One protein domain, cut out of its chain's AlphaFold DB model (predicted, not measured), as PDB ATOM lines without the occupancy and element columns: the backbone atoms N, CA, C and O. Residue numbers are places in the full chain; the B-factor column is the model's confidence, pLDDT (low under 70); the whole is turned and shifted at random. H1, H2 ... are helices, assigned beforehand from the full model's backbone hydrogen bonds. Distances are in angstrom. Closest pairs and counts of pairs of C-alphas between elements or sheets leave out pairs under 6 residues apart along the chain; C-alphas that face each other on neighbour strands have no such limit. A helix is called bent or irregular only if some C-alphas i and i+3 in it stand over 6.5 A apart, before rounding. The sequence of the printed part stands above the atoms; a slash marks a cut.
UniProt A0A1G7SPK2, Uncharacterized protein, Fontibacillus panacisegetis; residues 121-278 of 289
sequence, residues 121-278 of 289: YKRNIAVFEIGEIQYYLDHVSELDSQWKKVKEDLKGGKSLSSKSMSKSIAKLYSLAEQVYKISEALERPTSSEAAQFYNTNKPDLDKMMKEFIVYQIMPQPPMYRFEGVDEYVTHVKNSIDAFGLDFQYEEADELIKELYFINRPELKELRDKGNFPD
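Overview. This is residues 121 to 278 of the 289 residues of an uncharacterized protein of Fontibacillus panacisegetis (UniProt A0A1G7SPK2). A long helical hairpin of H1 and H2 is joined by a bent third helix, H3, whose first arm runs side by side with the early part of H1 and whose second arm turns off to pack on H5. H4 and H5 make a second group at the far end of H1, H4 crossing H2 and H5 packing on H3b, with the short H6 beyond H5. The 158 printed residues hold six named helices, in the order H1 to H6, and no named strand; the class is all helix. The whole is only just compact, close to loose, with a radius of gyration of the C-alphas of 17.8 A and spans of 58, 41 and 29 A.

Arrangement. H1, residues 125 to 155, and H2, residues 163 to 185, form a helical hairpin at a shallow tilt of 17 degrees, opposite ways. H1 touches H2 with residues 136 to 150 alone, the closest C-alphas being those of His 139 and Val 179, 6.0 A apart. H3, residues 192 to 214, was assigned as one helix by its hydrogen bonds but is bent: C-alphas 200 and 203 are 7.3 A apart, and its arms H3a, residues 192 to 200, and H3b, residues 203 to 214, stand at a steep tilt of 54 degrees. H1 touches H3a with residues 126 to 133 alone, the same way at a shallow tilt of 12 degrees; the closest C-alphas are those of Ile 130 and Ala 194, 5.1 A apart. H1 touches H3b at a steep tilt of 47 degrees, the closest C-alphas being those of Asp 144 and Met 208, 7.0 A apart. H4, residues 229 to 243, is about perpendicular to H2, at 80 degrees, and touches its residues 166 to 173 alone; the closest C-alphas are those of Ala 170 and Val 233, 5.9 A apart. H5, residues 249 to 262, touches H3b at a shallow tilt of 24 degrees, the same way, with the C-alphas of Val 214 and Ile 256 closest at 5.6 A. H4 touches H5 with residues 238 to 243 alone, the closest C-alphas being those of Asn 238 and Ile 262, 6.7 A apart. H6, residues 265 to 272, is close to H5 but not clearly touching, with the C-alphas of Phe 261 and Lys 268 closest at 5.6 A. Every O i to N i+4 pair is within hydrogen-bond range in H1, H3a, H3b and H4, against 15 of 19 in H2, 6 of 10 in H5 and 2 of 4 in H6.

Along the chain. H1 is 44.7 A long, from C-alpha 125 at (-3.907, 45.186, -75.935), and H2 is 34.4 A long. H3a and H3b measure 12.1 and 16.6 A, H4 21.1 A, H5 19.0 A and H6 11.2 A. H5 is irregular, with C-alphas 250 and 253 7.5 A apart. H6 ends at C-alpha 272, at (12.459, 65.634, -31.085).

Size, cuts and confidence. The two C-alphas farthest apart are those of Arg 123 and Lys 273, 60.0 A. The printed part has no cut, and its one long link is residues 215 to 228, between H3 and H4. The mean pLDDT of the printed part is 92.6; residues 221 to 224 and 277 to 278 are under 70.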
ATOM      1  N   TYR A 121      -2.156  43.065 -82.345       83.62
ATOM      2  CA  TYR A 121      -1.668  43.483 -81.027       83.62
ATOM      3  C   TYR A 121      -2.568  44.564 -80.425       83.62
ATOM      4  O   TYR A 121      -3.041  44.409 -79.302       83.62
ATOM      5  N   LYS A 122      -2.870  45.632 -81.178       89.00
ATOM      6  CA  LYS A 122      -3.749  46.710 -80.689       89.00
ATOM      7  C   LYS A 122      -5.151  46.218 -80.353       89.00
ATOM      8  O   LYS A 122      -5.704  46.654 -79.351       89.00
ATOM      9  N   ARG A 123      -5.724  45.312 -81.154       88.94
ATOM     10  CA  ARG A 123      -7.047  44.728 -80.858       88.94
ATOM     11  C   ARG A 123      -7.062  43.972 -79.528       88.94
ATOM     12  O   ARG A 123      -8.077  43.977 -78.843       88.94
ATOM     13  N   ASN A 124      -5.944  43.343 -79.171       90.19
ATOM     14  CA  ASN A 124      -5.810  42.499 -77.988       90.19
ATOM     15  C   ASN A 124      -5.011  43.163 -76.850       90.19
ATOM     16  O   ASN A 124      -4.649  42.481 -75.893       90.19
ATOM     17  N   ILE A 125      -4.759  44.479 -76.909       92.00
ATOM     18  CA  ILE A 125      -3.907  45.186 -75.935       92.00
ATOM     19  C   ILE A 125      -4.377  44.983 -74.491       92.00
ATOM     20  O   ILE A 125      -3.566  44.711 -73.612       92.00
ATOM     21  N   ALA A 126      -5.693  44.995 -74.267       92.75
ATOM     22  CA  ALA A 126      -6.274  44.745 -72.954       92.75
ATOM     23  C   ALA A 126      -5.906  43.367 -72.391       92.75
ATOM     24  O   ALA A 126      -5.684  43.239 -71.192       92.75
ATOM     25  N   VAL A 127      -5.823  42.333 -73.236       92.81
ATOM     26  CA  VAL A 127      -5.475  40.975 -72.795       92.81
ATOM     27  C   VAL A 127      -4.024  40.916 -72.325       92.81
ATOM     28  O   VAL A 127      -3.747  40.303 -71.297       92.81
ATOM     29  N   PHE A 128      -3.114  41.575 -73.044       93.69
ATOM     30  CA  PHE A 128      -1.702  41.636 -72.667       93.69
ATOM     31  C   PHE A 128      -1.496  42.430 -71.378       93.69
ATOM     32  O   PHE A 128      -0.915  41.900 -70.436       93.69
ATOM     33  N   GLU A 129      -2.066  43.635 -71.292       95.25
ATOM     34  CA  GLU A 129      -1.978  44.474 -70.091       95.25
ATOM     35  C   GLU A 129      -2.580  43.767 -68.861       95.25
ATOM     36  O   GLU A 129      -1.991  43.781 -67.782       95.25
ATOM     37  N   ILE A 130      -3.729  43.088 -69.002       95.56
ATOM     38  CA  ILE A 130      -4.314  42.285 -67.912       95.56
ATOM     39  C   ILE A 130      -3.386  41.133 -67.516       95.56
ATOM     40  O   ILE A 130      -3.251  40.857 -66.325       95.56
ATOM     41  N   GLY A 131      -2.745  40.469 -68.481       94.88
ATOM     42  CA  GLY A 131      -1.767  39.413 -68.216       94.88
ATOM     43  C   GLY A 131      -0.581  39.909 -67.386       94.88
ATOM     44  O   GLY A 131      -0.217  39.266 -66.403       94.88
ATOM     45  N   GLU A 132      -0.033  41.077 -67.720       95.38
ATOM     46  CA  GLU A 132       1.063  41.707 -66.972       95.38
ATOM     47  C   GLU A 132       0.638  42.116 -65.556       95.38
ATOM     48  O   GLU A 132       1.341  41.831 -64.582       95.38
ATOM     49  N   ILE A 133      -0.550  42.717 -65.413       96.88
ATOM     50  CA  ILE A 133      -1.106  43.063 -64.098       96.88
ATOM     51  C   ILE A 133      -1.332  41.795 -63.265       96.88
ATOM     52  O   ILE A 133      -0.982  41.772 -62.086       96.88
ATOM     53  N   GLN A 134      -1.886  40.728 -63.847       96.94
ATOM     54  CA  GLN A 134      -2.102  39.460 -63.144       96.94
ATOM     55  C   GLN A 134      -0.777  38.838 -62.702       96.94
ATOM     56  O   GLN A 134      -0.655  38.421 -61.552       96.94
ATOM     57  N   TYR A 135       0.232  38.841 -63.575       96.19
ATOM     58  CA  TYR A 135       1.573  38.367 -63.246       96.19
ATOM     59  C   TYR A 135       2.148  39.115 -62.036       96.19
ATOM     60  O   TYR A 135       2.686  38.493 -61.117       96.19
ATOM     61  N   TYR A 136       1.978  40.436 -61.982       97.38
ATOM     62  CA  TYR A 136       2.368  41.236 -60.823       97.38
ATOM     63  C   TYR A 136       1.587  40.862 -59.552       97.38
ATOM     64  O   TYR A 136       2.195  40.612 -58.506       97.38
ATOM     65  N   LEU A 137       0.256  40.762 -59.637       97.12
ATOM     66  CA  LEU A 137      -0.608  40.397 -58.507       97.12
ATOM     67  C   LEU A 137      -0.281  39.008 -57.939       97.12
ATOM     68  O   LEU A 137      -0.309  38.830 -56.719       97.12
ATOM     69  N   ASP A 138       0.076  38.047 -58.790       97.62
ATOM     70  CA  ASP A 138       0.471  36.698 -58.375       97.62
ATOM     71  C   ASP A 138       1.755  36.724 -57.530       97.62
ATOM     72  O   ASP A 138       1.833  36.067 -56.489       97.62
ATOM     73  N   HIS A 139       2.743  37.537 -57.919       97.75
ATOM     74  CA  HIS A 139       3.999  37.681 -57.174       97.75
ATOM     75  C   HIS A 139       3.801  38.398 -55.837       97.75
ATOM     76  O   HIS A 139       4.365  37.980 -54.823       97.75
ATOM     77  N   VAL A 140       2.975  39.448 -55.815       97.94
ATOM     78  CA  VAL A 140       2.588  40.138 -54.575       97.94
ATOM     79  C   VAL A 140       1.868  39.172 -53.631       97.94
ATOM     80  O   VAL A 140       2.193  39.112 -52.445       97.94
ATOM     81  N   SER A 141       0.941  38.368 -54.154       97.75
ATOM     82  CA  SER A 141       0.177  37.389 -53.372       97.75
ATOM     83  C   SER A 141       1.059  36.269 -52.812       97.75
ATOM     84  O   SER A 141       0.880  35.852 -51.665       97.75
ATOM     85  N   GLU A 142       2.043  35.789 -53.578       98.00
ATOM     86  CA  GLU A 142       3.018  34.815 -53.077       98.00
ATOM     87  C   GLU A 142       3.899  35.421 -51.977       98.00
ATOM     88  O   GLU A 142       4.111  34.785 -50.940       98.00
ATOM     89  N   LEU A 143       4.362  36.664 -52.145       98.19
ATOM     90  CA  LEU A 143       5.116  37.371 -51.109       98.19
ATOM     91  C   LEU A 143       4.291  37.528 -49.819       98.19
ATOM     92  O   LEU A 143       4.790  37.207 -48.737       98.19
ATOM     93  N   ASP A 144       3.022  37.932 -49.927       98.12
ATOM     94  CA  ASP A 144       2.094  38.051 -48.792       98.12
ATOM     95  C   ASP A 144       1.870  36.701 -48.094       98.12
ATOM     96  O   ASP A 144       1.943  36.597 -46.867       98.12
ATOM     97  N   SER A 145       1.681  35.627 -48.864       98.19
ATOM     98  CA  SER A 145       1.543  34.263 -48.343       98.19
ATOM     99  C   SER A 145       2.768  33.827 -47.530       98.19
ATOM    100  O   SER A 145       2.635  33.271 -46.434       98.19
ATOM    101  N   GLN A 146       3.981  34.103 -48.017       98.38
ATOM    102  CA  GLN A 146       5.208  33.795 -47.277       98.38
ATOM    103  C   GLN A 146       5.373  34.687 -46.041       98.38
ATOM    104  O   GLN A 146       5.793  34.200 -44.987       98.38
ATOM    105  N   TRP A 147       4.996  35.964 -46.130       98.12
ATOM    106  CA  TRP A 147       5.010  36.878 -44.991       98.12
ATOM    107  C   TRP A 147       4.038  36.440 -43.887       98.12
ATOM    108  O   TRP A 147       4.408  36.381 -42.712       98.12
ATOM    109  N   LYS A 148       2.819  36.020 -44.242       97.81
ATOM    110  CA  LYS A 148       1.839  35.465 -43.295       97.81
ATOM    111  C   LYS A 148       2.390  34.262 -42.530       97.81
ATOM    112  O   LYS A 148       2.247  34.224 -41.311       97.81
ATOM    113  N   LYS A 149       3.113  33.352 -43.192       98.12
ATOM    114  CA  LYS A 149       3.781  32.216 -42.521       98.12
ATOM    115  C   LYS A 149       4.829  32.673 -41.504       98.12
ATOM    116  O   LYS A 149       4.934  32.083 -40.432       98.12
ATOM    117  N   VAL A 150       5.592  33.727 -41.809       97.94
ATOM    118  CA  VAL A 150       6.543  34.327 -40.853       97.94
ATOM    119  C   VAL A 150       5.805  34.883 -39.632       97.94
ATOM    120  O   VAL A 150       6.200  34.598 -38.499       97.94
ATOM    121  N   LYS A 151       4.700  35.613 -39.842       97.75
ATOM    122  CA  LYS A 151       3.866  36.140 -38.748       97.75
ATOM    123  C   LYS A 151       3.274  35.025 -37.885       97.75
ATOM    124  O   LYS A 151       3.325  35.118 -36.662       97.75
ATOM    125  N   GLU A 152       2.738  33.970 -38.496       97.69
ATOM    126  CA  GLU A 152       2.188  32.802 -37.792       97.69
ATOM    127  C   GLU A 152       3.246  32.100 -36.938       97.69
ATOM    128  O   GLU A 152       3.010  31.806 -35.768       97.69
ATOM    129  N   ASP A 153       4.437  31.893 -37.497       97.44
ATOM    130  CA  ASP A 153       5.570  31.300 -36.798       97.44
ATOM    131  C   ASP A 153       5.976  32.111 -35.552       97.44
ATOM    132  O   ASP A 153       6.229  31.534 -34.488       97.44
ATOM    133  N   LEU A 154       6.026  33.442 -35.664       97.06
ATOM    134  CA  LEU A 154       6.327  34.340 -34.544       97.06
ATOM    135  C   LEU A 154       5.203  34.343 -33.497       97.06
ATOM    136  O   LEU A 154       5.479  34.209 -32.305       97.06
ATOM    137  N   LYS A 155       3.936  34.417 -33.928       96.62
ATOM    138  CA  LYS A 155       2.759  34.326 -33.043       96.62
ATOM    139  C   LYS A 155       2.683  32.975 -32.321       96.62
ATOM    140  O   LYS A 155       2.224  32.911 -31.185       96.62
ATOM    141  N   GLY A 156       3.202  31.912 -32.937       96.69
ATOM    142  CA  GLY A 156       3.389  30.588 -32.338       96.69
ATOM    143  C   GLY A 156       4.559  30.483 -31.349       96.69
ATOM    144  O   GLY A 156       4.854  29.387 -30.872       96.69
ATOM    145  N   GLY A 157       5.241  31.591 -31.042       96.06
ATOM    146  CA  GLY A 157       6.295  31.667 -30.032       96.06
ATOM    147  C   GLY A 157       7.710  31.413 -30.552       96.06
ATOM    148  O   GLY A 157       8.640  31.314 -29.745       96.06
ATOM    149  N   LYS A 158       7.932  31.311 -31.874       95.31
ATOM    150  CA  LYS A 158       9.306  31.269 -32.395       95.31
ATOM    151  C   LYS A 158       9.991  32.601 -32.118       95.31
ATOM    152  O   LYS A 158       9.449  33.666 -32.383       95.31
ATOM    153  N   SER A 159      11.223  32.538 -31.621       96.00
ATOM    154  CA  SER A 159      11.995  33.745 -31.336       96.00
ATOM    155  C   SER A 159      12.508  34.401 -32.619       96.00
ATOM    156  O   SER A 159      13.060  33.721 -33.494       96.00
ATOM    157  N   LEU A 160      12.409  35.729 -32.690       94.19
ATOM    158  CA  LEU A 160      12.946  36.540 -33.783       94.19
ATOM    159  C   LEU A 160      14.474  36.412 -33.917       94.19
ATOM    160  O   LEU A 160      15.017  36.450 -35.021       94.19
ATOM    161  N   SER A 161      15.187  36.170 -32.811       93.44
ATOM    162  CA  SER A 161      16.640  35.944 -32.812       93.44
ATOM    163  C   SER A 161      17.038  34.540 -33.288       93.44
ATOM    164  O   SER A 161      18.219  34.274 -33.518       93.44
ATOM    165  N   SER A 162      16.076  33.629 -33.479       95.69
ATOM    166  CA  SER A 162      16.372  32.260 -33.900       95.69
ATOM    167  C   SER A 162      16.915  32.194 -35.332       95.69
ATOM    168  O   SER A 162      16.444  32.878 -36.244       95.69
ATOM    169  N   LYS A 163      17.870  31.284 -35.563       96.25
ATOM    170  CA  LYS A 163      18.429  31.014 -36.899       96.25
ATOM    171  C   LYS A 163      17.356  30.587 -37.907       96.25
ATOM    172  O   LYS A 163      17.438  30.943 -39.080       96.25
ATOM    173  N   SER A 164      16.353  29.828 -37.461       96.38
ATOM    174  CA  SER A 164      15.213  29.441 -38.297       96.38
ATOM    175  C   SER A 164      14.412  30.649 -38.765       96.38
ATOM    176  O   SER A 164      14.050  30.695 -39.934       96.38
ATOM    177  N   MET A 165      14.190  31.637 -37.891       97.62
ATOM    178  CA  MET A 165      13.439  32.835 -38.251       97.62
ATOM    179  C   MET A 165      14.212  33.713 -39.232       97.62
ATOM    180  O   MET A 165      13.655  34.106 -40.251       97.62
ATOM    181  N   SER A 166      15.517  33.925 -39.003       97.50
ATOM    182  CA  SER A 166      16.375  34.609 -39.984       97.50
ATOM    183  C   SER A 166      16.287  33.950 -41.359       97.50
ATOM    184  O   SER A 166      16.184  34.638 -42.366       97.50
ATOM    185  N   LYS A 167      16.281  32.610 -41.411       97.56
ATOM    186  CA  LYS A 167      16.153  31.866 -42.670       97.56
ATOM    187  C   LYS A 167      14.780  32.051 -43.322       97.56
ATOM    188  O   LYS A 167      14.719  32.113 -44.544       97.56
ATOM    189  N   SER A 168      13.694  32.094 -42.550       97.75
ATOM    190  CA  SER A 168      12.352  32.342 -43.092       97.75
ATOM    191  C   SER A 168      12.225  33.759 -43.653       97.75
ATOM    192  O   SER A 168      11.767  33.905 -44.780       97.75
ATOM    193  N   ILE A 169      12.715  34.771 -42.930       98.00
ATOM    194  CA  ILE A 169      12.752  36.162 -43.405       98.00
ATOM    195  C   ILE A 169      13.622  36.268 -44.662       98.00
ATOM    196  O   ILE A 169      13.170  36.797 -45.667       98.00
ATOM    197  N   ALA A 170      14.822  35.683 -44.663       97.50
ATOM    198  CA  ALA A 170      15.733  35.708 -45.810       97.50
ATOM    199  C   ALA A 170      15.111  35.177 -47.116       97.50
ATOM    200  O   ALA A 170      15.478  35.635 -48.192       97.50
ATOM    201  N   LYS A 171      14.160  34.232 -47.050       96.88
ATOM    202  CA  LYS A 171      13.452  33.729 -48.244       96.88
ATOM    203  C   LYS A 171      12.547  34.774 -48.894       96.88
ATOM    204  O   LYS A 171      12.276  34.662 -50.085       96.88
ATOM    205  N   LEU A 172      12.073  35.756 -48.130       98.00
ATOM    206  CA  LEU A 172      11.252  36.845 -48.655       98.00
ATOM    207  C   LEU A 172      12.070  37.758 -49.573       98.00
ATOM    208  O   LEU A 172      11.513  38.282 -50.528       98.00
ATOM    209  N   TYR A 173      13.382  37.891 -49.336       96.81
ATOM    210  CA  TYR A 173      14.251  38.816 -50.068       96.81
ATOM    211  C   TYR A 173      14.166  38.635 -51.588       96.81
ATOM    212  O   TYR A 173      13.862  39.580 -52.309       96.81
ATOM    213  N   SER A 174      14.337  37.405 -52.085       94.94
ATOM    214  CA  SER A 174      14.287  37.143 -53.529       94.94
ATOM    215  C   SER A 174      12.903  37.377 -54.139       94.94
ATOM    216  O   SER A 174      12.810  37.669 -55.328       94.94
ATOM    217  N   LEU A 175      11.829  37.199 -53.362       96.31
ATOM    218  CA  LEU A 175      10.461  37.467 -53.817       96.31
ATOM    219  C   LEU A 175      10.189  38.973 -53.846       96.31
ATOM    220  O   LEU A 175       9.679  39.472 -54.842       96.31
ATOM    221  N   ALA A 176      10.604  39.701 -52.810       96.56
ATOM    222  CA  ALA A 176      10.515  41.155 -52.752       96.56
ATOM    223  C   ALA A 176      11.294  41.823 -53.895       96.56
ATOM    224  O   ALA A 176      10.764  42.706 -54.563       96.56
ATOM    225  N   GLU A 177      12.508  41.356 -54.206       94.50
ATOM    226  CA  GLU A 177      13.262  41.857 -55.363       94.50
ATOM    227  C   GLU A 177      12.534  41.626 -56.695       94.50
ATOM    228  O   GLU A 177      12.621  42.464 -57.594       94.50
ATOM    229  N   GLN A 178      11.841  40.493 -56.849       95.25
ATOM    230  CA  GLN A 178      11.048  40.211 -58.048       95.25
ATOM    231  C   GLN A 178       9.837  41.136 -58.129       95.25
ATOM    232  O   GLN A 178       9.654  41.785 -59.154       95.25
ATOM    233  N   VAL A 179       9.068  41.257 -57.043       96.19
ATOM    234  CA  VAL A 179       7.923  42.177 -56.949       96.19
ATOM    235  C   VAL A 179       8.355  43.606 -57.276       96.19
ATOM    236  O   VAL A 179       7.708  44.262 -58.085       96.19
ATOM    237  N   TYR A 180       9.484  44.062 -56.725       94.19
ATOM    238  CA  TYR A 180      10.028  45.392 -56.995       94.19
ATOM    239  C   TYR A 180      10.354  45.591 -58.478       94.19
ATOM    240  O   TYR A 180       9.852  46.528 -59.092       94.19
ATOM    241  N   LYS A 181      11.115  44.672 -59.085       93.50
ATOM    242  CA  LYS A 181      11.472  44.749 -60.514       93.50
ATOM    243  C   LYS A 181      10.244  44.742 -61.422       93.50
ATOM    244  O   LYS A 181      10.220  45.481 -62.398       93.50
ATOM    245  N   ILE A 182       9.241  43.922 -61.104       94.69
ATOM    246  CA  ILE A 182       7.983  43.890 -61.858       94.69
ATOM    247  C   ILE A 182       7.258  45.227 -61.707       94.69
ATOM    248  O   ILE A 182       6.825  45.785 -62.704       94.69
ATOM    249  N   SER A 183       7.184  45.777 -60.490       93.88
ATOM    250  CA  SER A 183       6.526  47.065 -60.247       93.88
ATOM    251  C   SER A 183       7.199  48.240 -60.965       93.88
ATOM    252  O   SER A 183       6.497  49.129 -61.430       93.88
ATOM    253  N   GLU A 184       8.534  48.235 -61.111       92.06
ATOM    254  CA  GLU A 184       9.259  49.255 -61.889       92.06
ATOM    255  C   GLU A 184       8.996  49.139 -63.398       92.06
ATOM    256  O   GLU A 184       9.040  50.142 -64.108       92.06
ATOM    257  N   ALA A 185       8.755  47.922 -63.891       92.88
ATOM    258  CA  ALA A 185       8.518  47.648 -65.306       92.88
ATOM    259  C   ALA A 185       7.037  47.746 -65.708       92.88
ATOM    260  O   ALA A 185       6.743  47.825 -66.899       92.88
ATOM    261  N   LEU A 186       6.112  47.708 -64.744       92.69
ATOM    262  CA  LEU A 186       4.680  47.716 -65.008       92.69
ATOM    263  C   LEU A 186       4.238  49.110 -65.466       92.69
ATOM    264  O   LEU A 186       4.169  50.057 -64.680       92.69
ATOM    265  N   GLU A 187       3.915  49.228 -66.749       93.44
ATOM    266  CA  GLU A 187       3.382  50.463 -67.309       93.44
ATOM    267  C   GLU A 187       1.929  50.697 -66.873       93.44
ATOM    268  O   GLU A 187       1.179  49.784 -66.516       93.44
ATOM    269  N   ARG A 188       1.501  51.964 -66.909       92.50
ATOM    270  CA  ARG A 188       0.101  52.303 -66.651       92.50
ATOM    271  C   ARG A 188      -0.763  51.720 -67.780       92.50
ATOM    272  O   ARG A 188      -0.514  52.076 -68.931       92.50
ATOM    273  N   PRO A 189      -1.807  50.924 -67.475       94.81
ATOM    274  CA  PRO A 189      -2.649  50.331 -68.508       94.81
ATOM    275  C   PRO A 189      -3.301  51.415 -69.367       94.81
ATOM    276  O   PRO A 189      -3.830  52.408 -68.851       94.81
ATOM    277  N   THR A 190      -3.258  51.215 -70.681       95.31
ATOM    278  CA  THR A 190      -3.791  52.133 -71.690       95.31
ATOM    279  C   THR A 190      -5.206  51.759 -72.122       95.31
ATOM    280  O   THR A 190      -5.977  52.641 -72.508       95.31
ATOM    281  N   SER A 191      -5.583  50.482 -72.020       94.44
ATOM    282  CA  SER A 191      -6.947  50.029 -72.287       94.44
ATOM    283  C   SER A 191      -7.883  50.284 -71.104       94.44
ATOM    284  O   SER A 191      -7.495  50.221 -69.934       94.44
ATOM    285  N   SER A 192      -9.159  50.545 -71.400       94.38
ATOM    286  CA  SER A 192     -10.194  50.736 -70.377       94.38
ATOM    287  C   SER A 192     -10.384  49.503 -69.495       94.38
ATOM    288  O   SER A 192     -10.558  49.624 -68.284       94.38
ATOM    289  N   GLU A 193     -10.330  48.322 -70.098       95.06
ATOM    290  CA  GLU A 193     -10.551  47.030 -69.468       95.06
ATOM    291  C   GLU A 193      -9.409  46.694 -68.508       95.06
ATOM    292  O   GLU A 193      -9.669  46.357 -67.351       95.06
ATOM    293  N   ALA A 194      -8.151  46.856 -68.936       96.12
ATOM    294  CA  ALA A 194      -7.008  46.644 -68.052       96.12
ATOM    295  C   ALA A 194      -6.947  47.699 -66.943       96.12
ATOM    296  O   ALA A 194      -6.676  47.362 -65.791       96.12
ATOM    297  N   ALA A 195      -7.288  48.959 -67.238       96.81
ATOM    298  CA  ALA A 195      -7.394  49.998 -66.216       96.81
ATOM    299  C   ALA A 195      -8.472  49.668 -65.172       96.81
ATOM    300  O   ALA A 195      -8.244  49.829 -63.973       96.81
ATOM    301  N   GLN A 196      -9.638  49.171 -65.594       97.12
ATOM    302  CA  GLN A 196     -10.687  48.721 -64.678       97.12
ATOM    303  C   GLN A 196     -10.234  47.514 -63.846       97.12
ATOM    304  O   GLN A 196     -10.484  47.479 -62.638       97.12
ATOM    305  N   PHE A 197      -9.559  46.547 -64.469       97.38
ATOM    306  CA  PHE A 197      -9.007  45.381 -63.786       97.38
ATOM    307  C   PHE A 197      -7.985  45.792 -62.716       97.38
ATOM    308  O   PHE A 197      -8.113  45.395 -61.557       97.38
ATOM    309  N   TYR A 198      -7.040  46.668 -63.063       97.06
ATOM    310  CA  TYR A 198      -6.067  47.226 -62.126       97.06
ATOM    311  C   TYR A 198      -6.748  47.960 -60.965       97.06
ATOM    312  O   TYR A 198      -6.507  47.642 -59.804       97.06
ATOM    313  N   ASN A 199      -7.662  48.889 -61.262       96.56
ATOM    314  CA  ASN A 199      -8.347  49.692 -60.244       96.56
ATOM    315  C   ASN A 199      -9.201  48.851 -59.287       96.56
ATOM    316  O   ASN A 199      -9.355  49.219 -58.126       96.56
ATOM    317  N   THR A 200      -9.736  47.721 -59.756       98.00
ATOM    318  CA  THR A 200     -10.495  46.781 -58.918       98.00
ATOM    319  C   THR A 200      -9.597  46.099 -57.882       98.00
ATOM    320  O   THR A 200     -10.019  45.904 -56.748       98.00
ATOM    321  N   ASN A 201      -8.354  45.779 -58.253       97.44
ATOM    322  CA  ASN A 201      -7.380  45.118 -57.379       97.44
ATOM    323  C   ASN A 201      -6.518  46.107 -56.572       97.44
ATOM    324  O   ASN A 201      -5.884  45.721 -55.589       97.44
ATOM    325  N   LYS A 202      -6.494  47.385 -56.969       96.25
ATOM    326  CA  LYS A 202      -5.647  48.424 -56.372       96.25
ATOM    327  C   LYS A 202      -5.804  48.564 -54.849       96.25
ATOM    328  O   LYS A 202      -4.771  48.650 -54.198       96.25
ATOM    329  N   PRO A 203      -7.007  48.551 -54.241       97.12
ATOM    330  CA  PRO A 203      -7.125  48.693 -52.787       97.12
ATOM    331  C   PRO A 203      -6.420  47.583 -51.993       97.12
ATOM    332  O   PRO A 203      -5.734  47.867 -51.011       97.12
ATOM    333  N   ASP A 204      -6.553  46.326 -52.428       96.88
ATOM    334  CA  ASP A 204      -5.905  45.185 -51.772       96.88
ATOM    335  C   ASP A 204      -4.392  45.195 -52.008       96.88
ATOM    336  O   ASP A 204      -3.611  44.958 -51.082       96.88
ATOM    337  N   LEU A 205      -3.978  45.532 -53.232       96.56
ATOM    338  CA  LEU A 205      -2.578  45.733 -53.582       96.56
ATOM    339  C   LEU A 205      -1.939  46.831 -52.720       96.56
ATOM    340  O   LEU A 205      -0.912  46.584 -52.095       96.56
ATOM    341  N   ASP A 206      -2.557  48.009 -52.630       95.44
ATOM    342  CA  ASP A 206      -2.062  49.138 -51.835       95.44
ATOM    343  C   ASP A 206      -1.923  48.743 -50.361       95.44
ATOM    344  O   ASP A 206      -0.912  49.047 -49.725       95.44
ATOM    345  N   LYS A 207      -2.893  47.996 -49.823       96.56
ATOM    346  CA  LYS A 207      -2.830  47.470 -48.457       96.56
ATOM    347  C   LYS A 207      -1.636  46.543 -48.238       96.56
ATOM    348  O   LYS A 207      -0.909  46.734 -47.262       96.56
ATOM    349  N   MET A 208      -1.419  45.569 -49.125       97.44
ATOM    350  CA  MET A 208      -0.277  44.649 -49.035       97.44
ATOM    351  C   MET A 208       1.055  45.391 -49.175       97.44
ATOM    352  O   MET A 208       1.966  45.191 -48.374       97.44
ATOM    353  N   MET A 209       1.154  46.301 -50.146       96.19
ATOM    354  CA  MET A 209       2.373  47.066 -50.397       96.19
ATOM    355  C   MET A 209       2.727  47.971 -49.215       96.19
ATOM    356  O   MET A 209       3.885  47.979 -48.797       96.19
ATOM    357  N   LYS A 210       1.750  48.673 -48.620       95.44
ATOM    358  CA  LYS A 210       1.982  49.467 -47.401       95.44
ATOM    359  C   LYS A 210       2.469  48.603 -46.240       95.44
ATOM    360  O   LYS A 210       3.399  49.004 -45.546       95.44
ATOM    361  N   GLU A 211       1.895  47.416 -46.048       97.50
ATOM    362  CA  GLU A 211       2.375  46.490 -45.018       97.50
ATOM    363  C   GLU A 211       3.832  46.070 -45.276       97.50
ATOM    364  O   GLU A 211       4.666  46.131 -44.370       97.50
ATOM    365  N   PHE A 212       4.173  45.697 -46.514       97.25
ATOM    366  CA  PHE A 212       5.542  45.319 -46.871       97.25
ATOM    367  C   PHE A 212       6.539  46.450 -46.650       97.25
ATOM    368  O   PHE A 212       7.657  46.209 -46.204       97.25
ATOM    369  N   ILE A 213       6.132  47.678 -46.933       95.06
ATOM    370  CA  ILE A 213       6.928  48.873 -46.692       95.06
ATOM    371  C   ILE A 213       7.153  49.087 -45.184       95.06
ATOM    372  O   ILE A 213       8.297  49.245 -44.760       95.06
ATOM    373  N   VAL A 214       6.100  49.028 -44.357       95.19
ATOM    374  CA  VAL A 214       6.192  49.193 -42.889       95.19
ATOM    375  C   VAL A 214       7.115  48.150 -42.257       95.19
ATOM    376  O   VAL A 214       7.872  48.441 -41.329       95.19
ATOM    377  N   TYR A 215       7.117  46.930 -42.786       96.62
ATOM    378  CA  TYR A 215       8.030  45.888 -42.325       96.62
ATOM    379  C   TYR A 215       9.377  45.860 -43.043       96.62
ATOM    380  O   TYR A 215      10.156  44.944 -42.797       96.62
ATOM    381  N   GLN A 216       9.672  46.838 -43.906       94.88
ATOM    382  CA  GLN A 216      10.898  46.895 -44.710       94.88
ATOM    383  C   GLN A 216      11.154  45.594 -45.497       94.88
ATOM    384  O   GLN A 216      12.292  45.203 -45.733       94.88
ATOM    385  N   ILE A 217      10.080  44.910 -45.899       96.56
ATOM    386  CA  ILE A 217      10.092  43.792 -46.852       96.56
ATOM    387  C   ILE A 217      10.307  44.341 -48.265       96.56
ATOM    388  O   ILE A 217      11.011  43.739 -49.068       96.56
ATOM    389  N   MET A 218       9.730  45.505 -48.555       94.38
ATOM    390  CA  MET A 218       9.947  46.239 -49.797       94.38
ATOM    391  C   MET A 218      10.750  47.514 -49.516       94.38
ATOM    392  O   MET A 218      10.501  48.169 -48.499       94.38
ATOM    393  N   PRO A 219      11.704  47.881 -50.391       83.25
ATOM    394  CA  PRO A 219      12.433  49.134 -50.258       83.25
ATOM    395  C   PRO A 219      11.494  50.333 -50.447       83.25
ATOM    396  O   PRO A 219      10.535  50.271 -51.218       83.25
ATOM    397  N   GLN A 220      11.805  51.444 -49.781       77.62
ATOM    398  CA  GLN A 220      11.190  52.744 -50.050       77.62
ATOM    399  C   GLN A 220      12.251  53.787 -50.368       77.62
ATOM    400  O   GLN A 220      13.303  53.794 -49.720       77.62
ATOM    401  N   PRO A 221      11.972  54.712 -51.306       66.56
ATOM    402  CA  PRO A 221      12.810  55.882 -51.508       66.56
ATOM    403  C   PRO A 221      13.119  56.573 -50.165       66.56
ATOM    404  O   PRO A 221      12.222  56.749 -49.343       66.56
ATOM    405  N   PRO A 222      14.394  56.909 -49.898       62.34
ATOM    406  CA  PRO A 222      15.526  56.915 -50.818       62.34
ATOM    407  C   PRO A 222      16.355  55.621 -50.744       62.34
ATOM    408  O   PRO A 222      17.356  55.493 -51.443       62.34
ATOM    409  N   MET A 223      15.992  54.674 -49.874       63.97
ATOM    410  CA  MET A 223      16.644  53.371 -49.786       63.97
ATOM    411  C   MET A 223      16.134  52.508 -50.934       63.97
ATOM    412  O   MET A 223      15.209  51.722 -50.780       63.97
ATOM    413  N   TYR A 224      16.733  52.692 -52.109       64.69
ATOM    414  CA  TYR A 224      16.306  52.007 -53.327       64.69
ATOM    415  C   TYR A 224      16.540  50.492 -53.269       64.69
ATOM    416  O   TYR A 224      15.810  49.753 -53.922       64.69
ATOM    417  N   ARG A 225      17.545  50.011 -52.512       78.06
ATOM    418  CA  ARG A 225      17.891  48.582 -52.377       78.06
ATOM    419  C   ARG A 225      18.608  48.297 -51.056       78.06
ATOM    420  O   ARG A 225      19.328  49.155 -50.557       78.06
ATOM    421  N   PHE A 226      18.456  47.074 -50.556       87.88
ATOM    422  CA  PHE A 226      19.310  46.511 -49.505       87.88
ATOM    423  C   PHE A 226      20.627  46.015 -50.126       87.88
ATOM    424  O   PHE A 226      20.604  45.410 -51.202       87.88
ATOM    425  N   GLU A 227      21.758  46.214 -49.453       90.25
ATOM    426  CA  GLU A 227      23.099  45.762 -49.852       90.25
ATOM    427  C   GLU A 227      23.240  44.230 -49.839       90.25
ATOM    428  O   GLU A 227      24.144  43.673 -50.466       90.25
ATOM    429  N   GLY A 228      22.332  43.526 -49.156       93.88
ATOM    430  CA  GLY A 228      22.243  42.071 -49.202       93.88
ATOM    431  C   GLY A 228      21.208  41.477 -48.249       93.88
ATOM    432  O   GLY A 228      20.510  42.177 -47.517       93.88
ATOM    433  N   VAL A 229      21.139  40.142 -48.240       95.94
ATOM    434  CA  VAL A 229      20.161  39.370 -47.451       95.94
ATOM    435  C   VAL A 229      20.307  39.607 -45.943       95.94
ATOM    436  O   VAL A 229      19.307  39.638 -45.232       95.94
ATOM    437  N   ASP A 230      21.529  39.777 -45.436       95.81
ATOM    438  CA  ASP A 230      21.766  39.966 -43.997       95.81
ATOM    439  C   ASP A 230      21.286  41.342 -43.507       95.81
ATOM    440  O   ASP A 230      20.672  41.441 -42.438       95.81
ATOM    441  N   GLU A 231      21.503  42.391 -44.308       93.94
ATOM    442  CA  GLU A 231      20.952  43.724 -44.045       93.94
ATOM    443  C   GLU A 231      19.425  43.675 -44.126       93.94
ATOM    444  O   GLU A 231      18.753  44.049 -43.170       93.94
ATOM    445  N   TYR A 232      18.870  43.089 -45.190       95.31
ATOM    446  CA  TYR A 232      17.429  42.882 -45.328       95.31
ATOM    447  C   TYR A 232      16.805  42.209 -44.093       95.31
ATOM    448  O   TYR A 232      15.839  42.707 -43.515       95.31
ATOM    449  N   VAL A 233      17.387  41.096 -43.630       96.56
ATOM    450  CA  VAL A 233      16.913  40.392 -42.429       96.56
ATOM    451  C   VAL A 233      16.982  41.293 -41.197       96.56
ATOM    452  O   VAL A 233      16.073  41.254 -40.372       96.56
ATOM    453  N   THR A 234      18.040  42.090 -41.059       94.62
ATOM    454  CA  THR A 234      18.195  43.040 -39.949       94.62
ATOM    455  C   THR A 234      17.095  44.099 -39.965       94.62
ATOM    456  O   THR A 234      16.431  44.291 -38.950       94.62
ATOM    457  N   HIS A 235      16.835  44.713 -41.119       93.88
ATOM    458  CA  HIS A 235      15.803  45.735 -41.283       93.88
ATOM    459  C   HIS A 235      14.404  45.206 -40.951       93.88
ATOM    460  O   HIS A 235      13.695  45.806 -40.141       93.88
ATOM    461  N   VAL A 236      14.034  44.039 -41.491       95.81
ATOM    462  CA  VAL A 236      12.728  43.421 -41.209       95.81
ATOM    463  C   VAL A 236      12.567  43.121 -39.718       95.81
ATOM    464  O   VAL A 236      11.515  43.386 -39.137       95.81
ATOM    465  N   LYS A 237      13.613  42.598 -39.063       96.19
ATOM    466  CA  LYS A 237      13.577  42.333 -37.617       96.19
ATOM    467  C   LYS A 237      13.405  43.609 -36.802       96.19
ATOM    468  O   LYS A 237      12.555  43.629 -35.919       96.19
ATOM    469  N   ASN A 238      14.150  44.661 -37.133       94.69
ATOM    470  CA  ASN A 238      14.040  45.945 -36.448       94.69
ATOM    471  C   ASN A 238      12.619  46.524 -36.568       94.69
ATOM    472  O   ASN A 238      12.083  47.017 -35.578       94.69
ATOM    473  N   SER A 239      11.979  46.417 -37.741       95.06
ATOM    474  CA  SER A 239      10.573  46.818 -37.908       95.06
ATOM    475  C   SER A 239       9.617  45.989 -37.048       95.06
ATOM    476  O   SER A 239       8.718  46.550 -36.427       95.06
ATOM    477  N   ILE A 240       9.801  44.665 -36.980       96.62
ATOM    478  CA  ILE A 240       8.971  43.792 -36.132       96.62
ATOM    479  C   ILE A 240       9.129  44.158 -34.652       96.62
ATOM    480  O   ILE A 240       8.133  44.237 -33.937       96.62
ATOM    481  N   ASP A 241      10.358  44.394 -34.193       95.25
ATOM    482  CA  ASP A 241      10.629  44.775 -32.804       95.25
ATOM    483  C   ASP A 241      10.034  46.151 -32.462       95.25
ATOM    484  O   ASP A 241       9.547  46.352 -31.349       95.25
ATOM    485  N   ALA A 242      10.040  47.089 -33.415       94.00
ATOM    486  CA  ALA A 242       9.511  48.436 -33.223       94.00
ATOM    487  C   ALA A 242       7.976  48.502 -33.255       94.00
ATOM    488  O   ALA A 242       7.379  49.233 -32.465       94.00
ATOM    489  N   PHE A 243       7.338  47.765 -34.168       94.94
ATOM    490  CA  PHE A 243       5.912  47.920 -34.475       94.94
ATOM    491  C   PHE A 243       5.044  46.726 -34.066       94.94
ATOM    492  O   PHE A 243       3.817  46.802 -34.113       94.94
ATOM    493  N   GLY A 244       5.643  45.605 -33.660       96.19
ATOM    494  CA  GLY A 244       4.913  44.356 -33.449       96.19
ATOM    495  C   GLY A 244       4.422  43.740 -34.765       96.19
ATOM    496  O   GLY A 244       4.894  44.081 -35.844       96.19
ATOM    497  N   LEU A 245       3.484  42.789 -34.693       95.31
ATOM    498  CA  LEU A 245       3.022  42.000 -35.855       95.31
ATOM    499  C   LEU A 245       1.595  42.315 -36.318       95.31
ATOM    500  O   LEU A 245       1.121  41.717 -37.287       95.31
ATOM    501  N   ASP A 246       0.890  43.187 -35.602       93.56
ATOM    502  CA  ASP A 246      -0.521  43.480 -35.843       93.56
ATOM    503  C   ASP A 246      -0.668  44.786 -36.627       93.56
ATOM    504  O   ASP A 246      -1.125  45.800 -36.105       93.56
ATOM    505  N   PHE A 247      -0.275  44.734 -37.900       92.75
ATOM    506  CA  PHE A 247      -0.386  45.848 -38.838       92.75
ATOM    507  C   PHE A 247      -1.800  46.444 -38.878       92.75
ATOM    508  O   PHE A 247      -2.772  45.733 -39.150       92.75
ATOM    509  N   GLN A 248      -1.886  47.757 -38.653       93.94
ATOM    510  CA  GLN A 248      -3.092  48.562 -38.838       93.94
ATOM    511  C   GLN A 248      -2.892  49.458 -40.062       93.94
ATOM    512  O   GLN A 248      -1.961  50.264 -40.107       93.94
ATOM    513  N   TYR A 249      -3.751  49.312 -41.072       92.44
ATOM    514  CA  TYR A 249      -3.592  50.025 -42.343       92.44
ATOM    515  C   TYR A 249      -3.741  51.543 -42.172       92.44
ATOM    516  O   TYR A 249      -3.054  52.321 -42.827       92.44
ATOM    517  N   GLU A 250      -4.602  51.955 -41.249       94.62
ATOM    518  CA  GLU A 250      -4.905  53.346 -40.919       94.62
ATOM    519  C   GLU A 250      -3.709  54.075 -40.284       94.62
ATOM    520  O   GLU A 250      -3.637  55.298 -40.347       94.62
ATOM    521  N   GLU A 251      -2.762  53.333 -39.705       95.12
ATOM    522  CA  GLU A 251      -1.550  53.871 -39.075       95.12
ATOM    523  C   GLU A 251      -0.331  53.819 -40.007       95.12
ATOM    524  O   GLU A 251       0.723  54.362 -39.678       95.12
ATOM    525  N   ALA A 252      -0.455  53.182 -41.177       93.12
ATOM    526  CA  ALA A 252       0.676  52.864 -42.041       93.12
ATOM    527  C   ALA A 252       1.516  54.096 -42.408       93.12
ATOM    528  O   ALA A 252       2.738  54.040 -42.327       93.12
ATOM    529  N   ASP A 253       0.881  55.218 -42.749       90.31
ATOM    530  CA  ASP A 253       1.599  56.422 -43.185       90.31
ATOM    531  C   ASP A 253       2.423  57.051 -42.044       90.31
ATOM    532  O   ASP A 253       3.508  57.581 -42.284       90.31
ATOM    533  N   GLU A 254       1.964  56.943 -40.794       91.06
ATOM    534  CA  GLU A 254       2.731  57.387 -39.624       91.06
ATOM    535  C   GLU A 254       3.877  56.418 -39.303       91.06
ATOM    536  O   GLU A 254       4.999  56.849 -39.034       91.06
ATOM    537  N   LEU A 255       3.642  55.107 -39.417       92.38
ATOM    538  CA  LEU A 255       4.690  54.095 -39.236       92.38
ATOM    539  C   LEU A 255       5.797  54.223 -40.294       92.38
ATOM    540  O   LEU A 255       6.977  54.082 -39.973       92.38
ATOM    541  N   ILE A 256       5.443  54.550 -41.540       90.38
ATOM    542  CA  ILE A 256       6.398  54.774 -42.635       90.38
ATOM    543  C   ILE A 256       7.344  55.932 -42.320       90.38
ATOM    544  O   ILE A 256       8.555  55.802 -42.504       90.38
ATOM    545  N   LYS A 257       6.829  57.036 -41.770       87.06
ATOM    546  CA  LYS A 257       7.661  58.171 -41.332       87.06
ATOM    547  C   LYS A 257       8.641  57.774 -40.223       87.06
ATOM    548  O   LYS A 257       9.733  58.338 -40.137       87.06
ATOM    549  N   GLU A 258       8.285  56.796 -39.390       90.31
ATOM    550  CA  GLU A 258       9.146  56.294 -38.314       90.31
ATOM    551  C   GLU A 258      10.259  55.342 -38.803       90.31
ATOM    552  O   GLU A 258      11.276  55.204 -38.117       90.31
ATOM    553  N   LEU A 259      10.137  54.740 -39.998       88.06
ATOM    554  CA  LEU A 259      11.114  53.777 -40.545       88.06
ATOM    555  C   LEU A 259      12.541  54.313 -40.590       88.06
ATOM    556  O   LEU A 259      13.496  53.609 -40.253       88.06
ATOM    557  N   TYR A 260      12.686  55.578 -40.979       81.75
ATOM    558  CA  TYR A 260      13.987  56.226 -41.073       81.75
ATOM    559  C   TYR A 260      14.709  56.278 -39.714       81.75
ATOM    560  O   TYR A 260      15.932  56.158 -39.648       81.75
ATOM    561  N   PHE A 261      13.952  56.390 -38.619       87.69
ATOM    562  CA  PHE A 261      14.484  56.472 -37.260       87.69
ATOM    563  C   PHE A 261      14.732  55.104 -36.625       87.69
ATOM    564  O   PHE A 261      15.556  55.011 -35.718       87.69
ATOM    565  N   ILE A 262      14.077  54.039 -37.101       86.62
ATOM    566  CA  ILE A 262      14.281  52.678 -36.576       86.62
ATOM    567  C   ILE A 262      15.731  52.228 -36.758       86.62
ATOM    568  O   ILE A 262      16.335  51.691 -35.833       86.62
ATOM    569  N   ASN A 263      16.312  52.489 -37.929       79.00
ATOM    570  CA  ASN A 263      17.692  52.093 -38.219       79.00
ATOM    571  C   ASN A 263      18.718  53.181 -37.857       79.00
ATOM    572  O   ASN A 263      19.918  52.950 -37.981       79.00
ATOM    573  N   ARG A 264      18.253  54.365 -37.434       84.69
ATOM    574  CA  ARG A 264      19.076  55.523 -37.045       84.69
ATOM    575  C   ARG A 264      18.481  56.233 -35.823       84.69
ATOM    576  O   ARG A 264      18.022  57.376 -35.933       84.69
ATOM    577  N   PRO A 265      18.429  55.573 -34.654       85.25
ATOM    578  CA  PRO A 265      17.779  56.124 -33.465       85.25
ATOM    579  C   PRO A 265      18.397  57.453 -33.003       85.25
ATOM    580  O   PRO A 265      17.695  58.299 -32.453       85.25
ATOM    581  N   GLU A 266      19.677  57.697 -33.292       85.75
ATOM    582  CA  GLU A 266      20.360  58.968 -33.028       85.75
ATOM    583  C   GLU A 266      19.713  60.163 -33.744       85.75
ATOM    584  O   GLU A 266      19.767  61.297 -33.263       85.75
ATOM    585  N   LEU A 267      19.054  59.915 -34.877       85.12
ATOM    586  CA  LEU A 267      18.350  60.936 -35.648       85.12
ATOM    587  C   LEU A 267      16.990  61.282 -35.034       85.12
ATOM    588  O   LEU A 267      16.525  62.414 -35.184       85.12
ATOM    589  N   LYS A 268      16.387  60.358 -34.279       86.06
ATOM    590  CA  LYS A 268      15.117  60.595 -33.581       86.06
ATOM    591  C   LYS A 268      15.264  61.691 -32.532       86.06
ATOM    592  O   LYS A 268      14.458  62.613 -32.479       86.06
ATOM    593  N   GLU A 269      16.364  61.667 -31.777       86.06
ATOM    594  CA  GLU A 269      16.655  62.714 -30.796       86.06
ATOM    595  C   GLU A 269      16.819  64.101 -31.426       86.06
ATOM    596  O   GLU A 269      16.441  65.104 -30.822       86.06
ATOM    597  N   LEU A 270      17.415  64.184 -32.619       85.94
ATOM    598  CA  LEU A 270      17.581  65.454 -33.328       85.94
ATOM    599  C   LEU A 270      16.231  66.014 -33.781       85.94
ATOM    600  O   LEU A 270      16.007  67.222 -33.666       85.94
ATOM    601  N   ARG A 271      15.326  65.140 -34.235       86.38
ATOM    602  CA  ARG A 271      13.951  65.498 -34.592       86.38
ATOM    603  C   ARG A 271      13.169  65.999 -33.394       86.38
ATOM    604  O   ARG A 271      12.597  67.082 -33.464       86.38
ATOM    605  N   ASP A 272      13.208  65.269 -32.288       86.69
ATOM    606  CA  ASP A 272      12.459  65.634 -31.085       86.69
ATOM    607  C   ASP A 272      12.976  66.954 -30.469       86.69
ATOM    608  O   ASP A 272      12.232  67.675 -29.805       86.69
ATOM    609  N   LYS A 273      14.236  67.326 -30.747       89.56
ATOM    610  CA  LYS A 273      14.840  68.621 -30.379       89.56
ATOM    611  C   LYS A 273      14.544  69.755 -31.376       89.56
ATOM    612  O   LYS A 273      15.054  70.856 -31.179       89.56
ATOM    613  N   GLY A 274      13.775  69.511 -32.441       85.06
ATOM    614  CA  GLY A 274      13.482  70.495 -33.493       85.06
ATOM    615  C   GLY A 274      14.690  70.864 -34.365       85.06
ATOM    616  O   GLY A 274      14.653  71.862 -35.075       85.06
ATOM    617  N   ASN A 275      15.763  70.071 -34.305       80.88
ATOM    618  CA  ASN A 275      17.024  70.310 -35.012       80.88
ATOM    619  C   ASN A 275      17.183  69.410 -36.245       80.88
ATOM    620  O   ASN A 275      18.288  69.291 -36.778       80.88
ATOM    621  N   PHE A 276      16.115  68.736 -36.681       75.12
ATOM    622  CA  PHE A 276      16.172  67.963 -37.915       75.12
ATOM    623  C   PHE A 276      16.167  68.912 -39.112       75.12
ATOM    624  O   PHE A 276      15.290  69.776 -39.170       75.12
ATOM    625  N   PRO A 277      17.113  68.786 -40.061       66.50
ATOM    626  CA  PRO A 277      17.022  69.524 -41.310       66.50
ATOM    627  C   PRO A 277      15.673  69.218 -41.967       66.50
ATOM    628  O   PRO A 277      15.281  68.056 -42.055       66.50
ATOM    629  N   ASP A 278      14.975  70.290 -42.346       62.09
ATOM    630  CA  ASP A 278      13.619  70.309 -42.902       62.09
ATOM    631  C   ASP A 278      13.446  69.140 -43.892       62.09
ATOM    632  O   ASP A 278      14.085  69.108 -44.947       62.09
TER     633      ASP A 278